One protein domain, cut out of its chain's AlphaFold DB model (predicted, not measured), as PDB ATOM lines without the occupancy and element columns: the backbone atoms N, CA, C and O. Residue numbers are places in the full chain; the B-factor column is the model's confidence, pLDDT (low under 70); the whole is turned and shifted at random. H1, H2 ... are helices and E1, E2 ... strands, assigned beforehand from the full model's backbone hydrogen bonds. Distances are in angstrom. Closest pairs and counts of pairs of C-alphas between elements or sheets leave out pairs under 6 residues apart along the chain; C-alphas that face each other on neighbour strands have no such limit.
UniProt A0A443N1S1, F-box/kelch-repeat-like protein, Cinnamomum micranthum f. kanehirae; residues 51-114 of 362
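What this domain is: This is residues 51 to 114 of the 362 residues of the protein "F-box/kelch-repeat-like protein" of Cinnamomum micranthum f. kanehirae (UniProt A0A443N1S1). A small twisted sheet of three strands makes one end of the domain, and four short helices form a loose cluster at the other end, beyond the edge strand E3. H2 and H4 reach the sheet; H1 and H3 lie farther out. The printed part has 64 residues, in the order H1 H2 H3 H4 E1 E2 E3, of mixed class; the sheet, E1 - E2 - E3, is a meander, each strand the antiparallel neighbour of the one before. It is compact, with a radius of gyration of the C-alphas of 11.5 A, and spans 30 by 25 by 18 A.

How they stand to each other: E1, residues 91 to 95, and E2, residues 98 to 103, form an antiparallel hairpin at 150 degrees, with N 91 and O 102 2.9 A apart. E2 and E3, residues 108 to 112, form another at 154 degrees, with N 101 and O 110 2.9 A apart. H2, residues 63 to 69, only grazes the sheet; its closest C-alphas to E3 are Leu 63 and Thr 112, 6.6 A. H4, residues 82 to 85, only grazes it too. H2 and H4 are close but not clearly touching, the closest C-alphas being Val 67 and Leu 84, 6.5 A. H1, residues 51 to 58, and H3, residues 74 to 77, are not on the sheet. Their closest C-alphas, Leu 54 and Trp 76, are 7.1 A apart, close but not clearly touching. In H1 and H2 every O i to N i+4 pair is within hydrogen-bond range; H3 and H4 are too short for one.

Where its parts are: E2 measures 16.0 A, E3 13.1 A, E1 12.7 A and H1 10.3 A. C-alpha 51 is at (37.955, 37.458, -49.599) and C-alpha 112 at (27.814, 27.870, -35.230).

The domain as a whole: The farthest C-alphas, Cys 73 and Asn 96, are 33.0 A apart. The printed part has no cut, its links are tight, and no printed residue is under 70 in pLDDT.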
ATOM      1  N   ARG A  51      38.328  37.403 -51.023       85.56
ATOM      2  CA  ARG A  51      37.955  37.458 -49.599       85.56
ATOM      3  C   ARG A  51      36.474  37.203 -49.368       85.56
ATOM      4  O   ARG A  51      36.137  36.489 -48.431       85.56
ATOM      5  N   ASP A  52      35.612  37.730 -50.226       87.00
ATOM      6  CA  ASP A  52      34.164  37.591 -50.066       87.00
ATOM      7  C   ASP A  52      33.733  36.124 -50.175       87.00
ATOM      8  O   ASP A  52      32.921  35.648 -49.382       87.00
ATOM      9  N   LEU A  53      34.357  35.363 -51.079       90.25
ATOM     10  CA  LEU A  53      34.119  33.926 -51.197       90.25
ATOM     11  C   LEU A  53      34.673  33.162 -49.990       90.25
ATOM     12  O   LEU A  53      34.001  32.266 -49.481       90.25
ATOM     13  N   LEU A  54      35.855  33.531 -49.483       89.19
ATOM     14  CA  LEU A  54      36.399  32.938 -48.255       89.19
ATOM     15  C   LEU A  54      35.477  33.182 -47.052       89.19
ATOM     16  O   LEU A  54      35.256  32.273 -46.252       89.19
ATOM     17  N   VAL A  55      34.900  34.380 -46.927       86.38
ATOM     18  CA  VAL A  55      33.928  34.699 -45.870       86.38
ATOM     19  C   VAL A  55      32.684  33.817 -45.999       86.38
ATOM     20  O   VAL A  55      32.284  33.202 -45.015       86.38
ATOM     21  N   LEU A  56      32.124  33.670 -47.202       88.31
ATOM     22  CA  LEU A  56      30.954  32.810 -47.434       88.31
ATOM     23  C   LEU A  56      31.223  31.331 -47.125       88.31
ATOM     24  O   LEU A  56      30.349  30.648 -46.588       88.31
ATOM     25  N   VAL A  57      32.418  30.830 -47.453       89.38
ATOM     26  CA  VAL A  57      32.833  29.464 -47.101       89.38
ATOM     27  C   VAL A  57      32.940  29.332 -45.586       89.38
ATOM     28  O   VAL A  57      32.343  28.433 -45.003       89.38
ATOM     29  N   THR A  58      33.665  30.245 -44.941       86.88
ATOM     30  CA  THR A  58      33.951  30.157 -43.504       86.88
ATOM     31  C   THR A  58      32.735  30.355 -42.611       86.88
ATOM     32  O   THR A  58      32.668  29.723 -41.566       86.88
ATOM     33  N   GLN A  59      31.723  31.109 -43.045       84.19
ATOM     34  CA  GLN A  59      30.433  31.220 -42.349       84.19
ATOM     35  C   GLN A  59      29.684  29.887 -42.193       84.19
ATOM     36  O   GLN A  59      28.764  29.799 -41.383       84.19
ATOM     37  N   ARG A  60      30.037  28.860 -42.972       85.25
ATOM     38  CA  ARG A  60      29.393  27.536 -42.940       85.25
ATOM     39  C   ARG A  60      30.191  26.498 -42.157       85.25
ATOM     40  O   ARG A  60      29.820  25.327 -42.148       85.25
ATOM     41  N   LEU A  61      31.307  26.903 -41.564       87.31
ATOM     42  CA  LEU A  61      32.231  25.999 -40.903       87.31
ATOM     43  C   LEU A  61      31.960  25.914 -39.406       87.31
ATOM     44  O   LEU A  61      31.372  26.809 -38.799       87.31
ATOM     45  N   THR A  62      32.408  24.816 -38.804       87.06
ATOM     46  CA  THR A  62      32.320  24.654 -37.353       87.06
ATOM     47  C   THR A  62      33.371  25.508 -36.649       87.06
ATOM     48  O   THR A  62      34.368  25.940 -37.236       87.06
ATOM     49  N   LEU A  63      33.204  25.709 -35.343       87.94
ATOM     50  CA  LEU A  63      34.221  26.392 -34.547       87.94
ATOM     51  C   LEU A  63      35.577  25.657 -34.571       87.94
ATOM     52  O   LEU A  63      36.621  26.306 -34.619       87.94
ATOM     53  N   ALA A  64      35.572  24.322 -34.613       88.62
ATOM     54  CA  ALA A  64      36.790  23.525 -34.753       88.62
ATOM     55  C   ALA A  64      37.489  23.733 -36.107       88.62
ATOM     56  O   ALA A  64      38.717  23.802 -36.181       88.62
ATOM     57  N   ASP A  65      36.725  23.904 -37.184       90.25
ATOM     58  CA  ASP A  65      37.285  24.244 -38.493       90.25
ATOM     59  C   ASP A  65      37.867  25.657 -38.504       90.25
ATOM     60  O   ASP A  65      38.940  25.872 -39.064       90.25
ATOM     61  N   HIS A  66      37.236  26.607 -37.813       89.56
ATOM     62  CA  HIS A  66      37.811  27.935 -37.624       89.56
ATOM     63  C   HIS A  66      39.143  27.905 -36.859       89.56
ATOM     64  O   HIS A  66      40.049  28.674 -37.192       89.56
ATOM     65  N   VAL A  67      39.306  27.004 -35.882       89.44
ATOM     66  CA  VAL A  67      40.602  26.778 -35.213       89.44
ATOM     67  C   VAL A  67      41.642  26.296 -36.219       89.44
ATOM     68  O   VAL A  67      42.733  26.862 -36.273       89.44
ATOM     69  N   ARG A  68      41.304  25.317 -37.064       90.56
ATOM     70  CA  ARG A  68      42.210  24.818 -38.114       90.56
ATOM     71  C   ARG A  68      42.567  25.920 -39.107       90.56
ATOM     72  O   ARG A  68      43.734  26.127 -39.399       90.56
ATOM     73  N   ILE A  69      41.584  26.688 -39.567       90.06
ATOM     74  CA  ILE A  69      41.779  27.823 -40.479       90.06
ATOM     75  C   ILE A  69      42.719  28.866 -39.879       90.06
ATOM     76  O   ILE A  69      43.580  29.389 -40.590       90.06
ATOM     77  N   SER A  70      42.620  29.115 -38.570       88.62
ATOM     78  CA  SER A  70      43.476  30.075 -37.868       88.62
ATOM     79  C   SER A  70      44.972  29.723 -37.894       88.62
ATOM     80  O   SER A  70      45.796  30.598 -37.617       88.62
ATOM     81  N   THR A  71      45.333  28.486 -38.258       88.38
ATOM     82  CA  THR A  71      46.720  28.001 -38.358       88.38
ATOM     83  C   THR A  71      47.182  27.721 -39.793       88.38
ATOM     84  O   THR A  71      48.295  27.239 -39.987       88.38
ATOM     85  N   THR A  72      46.361  28.029 -40.803       89.12
ATOM     86  CA  THR A  72      46.701  27.828 -42.226       89.12
ATOM     87  C   THR A  72      47.518  29.002 -42.805       89.12
ATOM     88  O   THR A  72      48.469  29.476 -42.185       89.12
ATOM     89  N   CYS A  73      47.204  29.482 -44.017       89.31
ATOM     90  CA  CYS A  73      47.869  30.631 -44.631       89.31
ATOM     91  C   CYS A  73      47.184  31.952 -44.241       89.31
ATOM     92  O   CYS A  73      46.022  31.970 -43.838       89.31
ATOM     93  N   LYS A  74      47.878  33.087 -44.416       87.38
ATOM     94  CA  LYS A  74      47.384  34.424 -44.015       87.38
ATOM     95  C   LYS A  74      46.012  34.787 -44.603       87.38
ATOM     96  O   LYS A  74      45.258  35.505 -43.955       87.38
ATOM     97  N   SER A  75      45.712  34.312 -45.815       88.62
ATOM     98  CA  SER A  75      44.443  34.576 -46.507       88.62
ATOM     99  C   SER A  75      43.260  33.961 -45.750       88.62
ATOM    100  O   SER A  75      42.316  34.657 -45.381       88.62
ATOM    101  N   TRP A  76      43.376  32.678 -45.409       89.50
ATOM    102  CA  TRP A  76      42.378  31.923 -44.655       89.50
ATOM    103  C   TRP A  76      42.370  32.296 -43.172       89.50
ATOM    104  O   TRP A  76      41.315  32.501 -42.589       89.50
ATOM    105  N   GLN A  77      43.537  32.480 -42.557       89.44
ATOM    106  CA  GLN A  77      43.637  32.886 -41.154       89.44
ATOM    107  C   GLN A  77      42.863  34.182 -40.857       89.44
ATOM    108  O   GLN A  77      42.324  34.335 -39.764       89.44
ATOM    109  N   TRP A  78      42.782  35.108 -41.819       86.19
ATOM    110  CA  TRP A  78      42.077  36.378 -41.643       86.19
ATOM    111  C   TRP A  78      40.562  36.221 -41.442       86.19
ATOM    112  O   TRP A  78      39.944  37.078 -40.813       86.19
ATOM    113  N   THR A  79      39.964  35.134 -41.940       87.31
ATOM    114  CA  THR A  79      38.529  34.864 -41.769       87.31
ATOM    115  C   THR A  79      38.206  34.153 -40.455       87.31
ATOM    116  O   THR A  79      37.039  34.085 -40.068       87.31
ATOM    117  N   ALA A  80      39.212  33.649 -39.731       87.12
ATOM    118  CA  ALA A  80      38.994  33.044 -38.425       87.12
ATOM    119  C   ALA A  80      38.528  34.095 -37.393       87.12
ATOM    120  O   ALA A  80      39.022  35.230 -37.386       87.12
ATOM    121  N   PRO A  81      37.615  33.738 -36.471       85.00
ATOM    122  CA  PRO A  81      37.231  34.608 -35.375       85.00
ATOM    123  C   PRO A  81      38.454  35.072 -34.584       85.00
ATOM    124  O   PRO A  81      39.258  34.269 -34.110       85.00
ATOM    125  N   SER A  82      38.571  36.387 -34.388       81.62
ATOM    126  CA  SER A  82      39.742  37.007 -33.752       81.62
ATOM    127  C   SER A  82      40.020  36.490 -32.345       81.62
ATOM    128  O   SER A  82      41.154  36.561 -31.868       81.62
ATOM    129  N   PHE A  83      38.988  35.982 -31.672       81.75
ATOM    130  CA  PHE A  83      39.145  35.427 -30.345       81.75
ATOM    131  C   PHE A  83      39.955  34.135 -30.318       81.75
ATOM    132  O   PHE A  83      40.601  33.891 -29.308       81.75
ATOM    133  N   LEU A  84      39.997  33.354 -31.403       84.19
ATOM    134  CA  LEU A  84      40.788  32.120 -31.468       84.19
ATOM    135  C   LEU A  84      42.291  32.393 -31.371       84.19
ATOM    136  O   LEU A  84      43.047  31.580 -30.850       84.19
ATOM    137  N   SER A  85      42.727  33.572 -31.815       76.06
ATOM    138  CA  SER A  85      44.112  34.025 -31.667       76.06
ATOM    139  C   SER A  85      44.381  34.711 -30.322       76.06
ATOM    140  O   SER A  85      45.516  35.092 -30.035       76.06
ATOM    141  N   SER A  86      43.357  34.914 -29.491       73.06
ATOM    142  CA  SER A  86      43.459  35.642 -28.229       73.06
ATOM    143  C   SER A  86      43.202  34.714 -27.042       73.06
ATOM    144  O   SER A  86      42.271  33.924 -27.050       73.06
ATOM    145  N   LYS A  87      43.969  34.842 -25.957       73.19
ATOM    146  CA  LYS A  87      43.701  34.106 -24.703       73.19
ATOM    147  C   LYS A  87      42.567  34.747 -23.882       73.19
ATOM    148  O   LYS A  87      42.683  34.876 -22.667       73.19
ATOM    149  N   ARG A  88      41.534  35.267 -24.550       79.44
ATOM    150  CA  ARG A  88      40.453  36.036 -23.921       79.44
ATOM    151  C   ARG A  88      39.245  35.145 -23.643       79.44
ATOM    152  O   ARG A  88      39.014  34.198 -24.390       79.44
ATOM    153  N   PRO A  89      38.469  35.457 -22.595       83.06
ATOM    154  CA  PRO A  89      37.231  34.748 -22.326       83.06
ATOM    155  C   PRO A  89      36.193  35.004 -23.416       83.06
ATOM    156  O   PRO A  89      36.084  36.121 -23.926       83.06
ATOM    157  N   ILE A  90      35.426  33.961 -23.728       88.94
ATOM    158  CA  ILE A  90      34.350  33.972 -24.717       88.94
ATOM    159  C   ILE A  90      33.069  33.520 -24.052       88.94
ATOM    160  O   ILE A  90      33.060  32.540 -23.309       88.94
ATOM    161  N   LEU A  91      32.002  34.269 -24.309       90.25
ATOM    162  CA  LEU A  91      30.687  33.978 -23.769       90.25
ATOM    163  C   LEU A  91      29.954  33.064 -24.738       90.25
ATOM    164  O   LEU A  91      29.838  33.375 -25.921       90.25
ATOM    165  N   LEU A  92      29.470  31.943 -24.217       91.56
ATOM    166  CA  LEU A  92      28.637  31.002 -24.944       91.56
ATOM    167  C   LEU A  92      27.183  31.193 -24.517       91.56
ATOM    168  O   LEU A  92      26.886  31.186 -23.323       91.56
ATOM    169  N   PHE A  93      26.285  31.324 -25.486       90.50
ATOM    170  CA  PHE A  93      24.844  31.270 -25.255       90.50
ATOM    171  C   PHE A  93      24.127  30.587 -26.423       90.50
ATOM    172  O   PHE A  93      24.634  30.545 -27.548       90.50
ATOM    173  N   ILE A  94      22.944  30.041 -26.146       90.62
ATOM    174  CA  ILE A  94      22.097  29.379 -27.142       90.62
ATOM    175  C   ILE A  94      20.929  30.294 -27.491       90.62
ATOM    176  O   ILE A  94      20.216  30.760 -26.606       90.62
ATOM    177  N   GLU A  95      20.730  30.544 -28.781       87.00
ATOM    178  CA  GLU A  95      19.616  31.345 -29.295       87.00
ATOM    179  C   GLU A  95      19.194  30.812 -30.666       87.00
ATOM    180  O   GLU A  95      20.047  30.466 -31.479       87.00
ATOM    181  N   ASN A  96      17.887  30.725 -30.934       86.88
ATOM    182  CA  ASN A  96      17.340  30.277 -32.224       86.88
ATOM    183  C   ASN A  96      17.957  28.957 -32.736       86.88
ATOM    184  O   ASN A  96      18.298  28.843 -33.908       86.88
ATOM    185  N   GLN A  97      18.134  27.972 -31.846       87.69
ATOM    186  CA  GLN A  97      18.784  26.681 -32.142       87.69
ATOM    187  C   GLN A  97      20.237  26.788 -32.650       87.69
ATOM    188  O   GLN A  97      20.746  25.879 -33.300       87.69
ATOM    189  N   SER A  98      20.924  27.888 -32.337       89.25
ATOM    190  CA  SER A  98      22.326  28.121 -32.687       89.25
ATOM    191  C   SER A  98      23.188  28.343 -31.448       89.25
ATOM    192  O   SER A  98      22.725  28.845 -30.419       89.25
ATOM    193  N   SER A  99      24.460  27.970 -31.556       92.44
ATOM    194  CA  SER A  99      25.490  28.197 -30.550       92.44
ATOM    195  C   SER A  99      26.245  29.481 -30.879       92.44
ATOM    196  O   SER A  99      26.892  29.587 -31.923       92.44
ATOM    197  N   ASN A 100      26.163  30.466 -29.989       92.12
ATOM    198  CA  ASN A 100      26.701  31.804 -30.207       92.12
ATOM    199  C   ASN A 100      27.910  32.034 -29.302       92.12
ATOM    200  O   ASN A 100      27.789  32.025 -28.078       92.12
ATOM    201  N   PHE A 101      29.068  32.264 -29.918       91.56
ATOM    202  CA  PHE A 101      30.331  32.557 -29.245       91.56
ATOM    203  C   PHE A 101      30.624  34.049 -29.361       91.56
ATOM    204  O   PHE A 101      31.080  34.530 -30.402       91.56
ATOM    205  N   TYR A 102      30.329  34.791 -28.301       89.12
ATOM    206  CA  TYR A 102      30.514  36.234 -28.241       89.12
ATOM    207  C   TYR A 102      31.855  36.598 -27.615       89.12
ATOM    208  O   TYR A 102      32.169  36.182 -26.499       89.12
ATOM    209  N   ASP A 103      32.622  37.419 -28.327       87.44
ATOM    210  CA  ASP A 103      33.820  38.078 -27.821       87.44
ATOM    211  C   ASP A 103      33.458  39.478 -27.298       87.44
ATOM    212  O   ASP A 103      33.241  40.394 -28.102       87.44
ATOM    213  N   PRO A 104      33.451  39.696 -25.969       84.25
ATOM    214  CA  PRO A 104      33.113  40.990 -25.374       84.25
ATOM    215  C   PRO A 104      34.069  42.122 -25.775       84.25
ATOM    216  O   PRO A 104      33.708  43.299 -25.724       84.25
ATOM    217  N   PHE A 105      35.298  41.791 -26.180       82.50
ATOM    218  CA  PHE A 105      36.331  42.774 -26.494       82.50
ATOM    219  C   PHE A 105      36.261  43.248 -27.940       82.50
ATOM    220  O   PHE A 105      36.427  44.442 -28.198       82.50
ATOM    221  N   SER A 106      36.043  42.333 -28.889       82.94
ATOM    222  CA  SER A 106      35.828  42.701 -30.296       82.94
ATOM    223  C   SER A 106      34.372  43.032 -30.615       82.94
ATOM    224  O   SER A 106      34.111  43.631 -31.656       82.94
ATOM    225  N   ARG A 107      33.443  42.682 -29.713       85.00
ATOM    226  CA  ARG A 107      31.987  42.779 -29.889       85.00
ATOM    227  C   ARG A 107      31.487  42.002 -31.105       85.00
ATOM    228  O   ARG A 107      30.521  42.402 -31.746       85.00
ATOM    229  N   LYS A 108      32.167  40.905 -31.433       83.81
ATOM    230  CA  LYS A 108      31.803  40.013 -32.536       83.81
ATOM    231  C   LYS A 108      31.205  38.729 -31.989       83.81
ATOM    232  O   LYS A 108      31.610  38.254 -30.930       83.81
ATOM    233  N   ILE A 109      30.272  38.168 -32.745       86.69
ATOM    234  CA  ILE A 109      29.678  36.861 -32.482       86.69
ATOM    235  C   ILE A 109      30.121  35.920 -33.595       86.69
ATOM    236  O   ILE A 109      30.027  36.264 -34.772       86.69
ATOM    237  N   CYS A 110      30.600  34.740 -33.218       87.19
ATOM    238  CA  CYS A 110      30.722  33.603 -34.116       87.19
ATOM    239  C   CYS A 110      29.523  32.687 -33.875       87.19
ATOM    240  O   CYS A 110      29.365  32.147 -32.778       87.19
ATOM    241  N   VAL A 111      28.670  32.545 -34.887       89.44
ATOM    242  CA  VAL A 111      27.498  31.667 -34.844       89.44
ATOM    243  C   VAL A 111      27.890  30.327 -35.448       89.44
ATOM    244  O   VAL A 111      28.456  30.283 -36.534       89.44
ATOM    245  N   THR A 112      27.602  29.238 -34.747       88.81
ATOM    246  CA  THR A 112      27.814  27.870 -35.230       88.81
ATOM    247  C   THR A 112      26.656  26.991 -34.777       88.81
ATOM    248  O   THR A 112      25.896  27.349 -33.878       88.81
ATOM    249  N   TYR A 113      26.515  25.820 -35.386       89.50
ATOM    250  CA  TYR A 113      25.561  24.809 -34.954       89.50
ATOM    251  C   TYR A 113      26.304  23.678 -34.242       89.50
ATOM    252  O   TYR A 113      27.119  22.996 -34.861       89.50
ATOM    253  N   ILE A 114      26.056  23.507 -32.941       91.44
ATOM    254  CA  ILE A 114      26.577  22.384 -32.152       91.44
ATOM    255  C   ILE A 114      25.378  21.706 -31.478       91.44
ATOM    256  O   ILE A 114      24.865  22.232 -30.485       91.44
TER     257      ILE A 114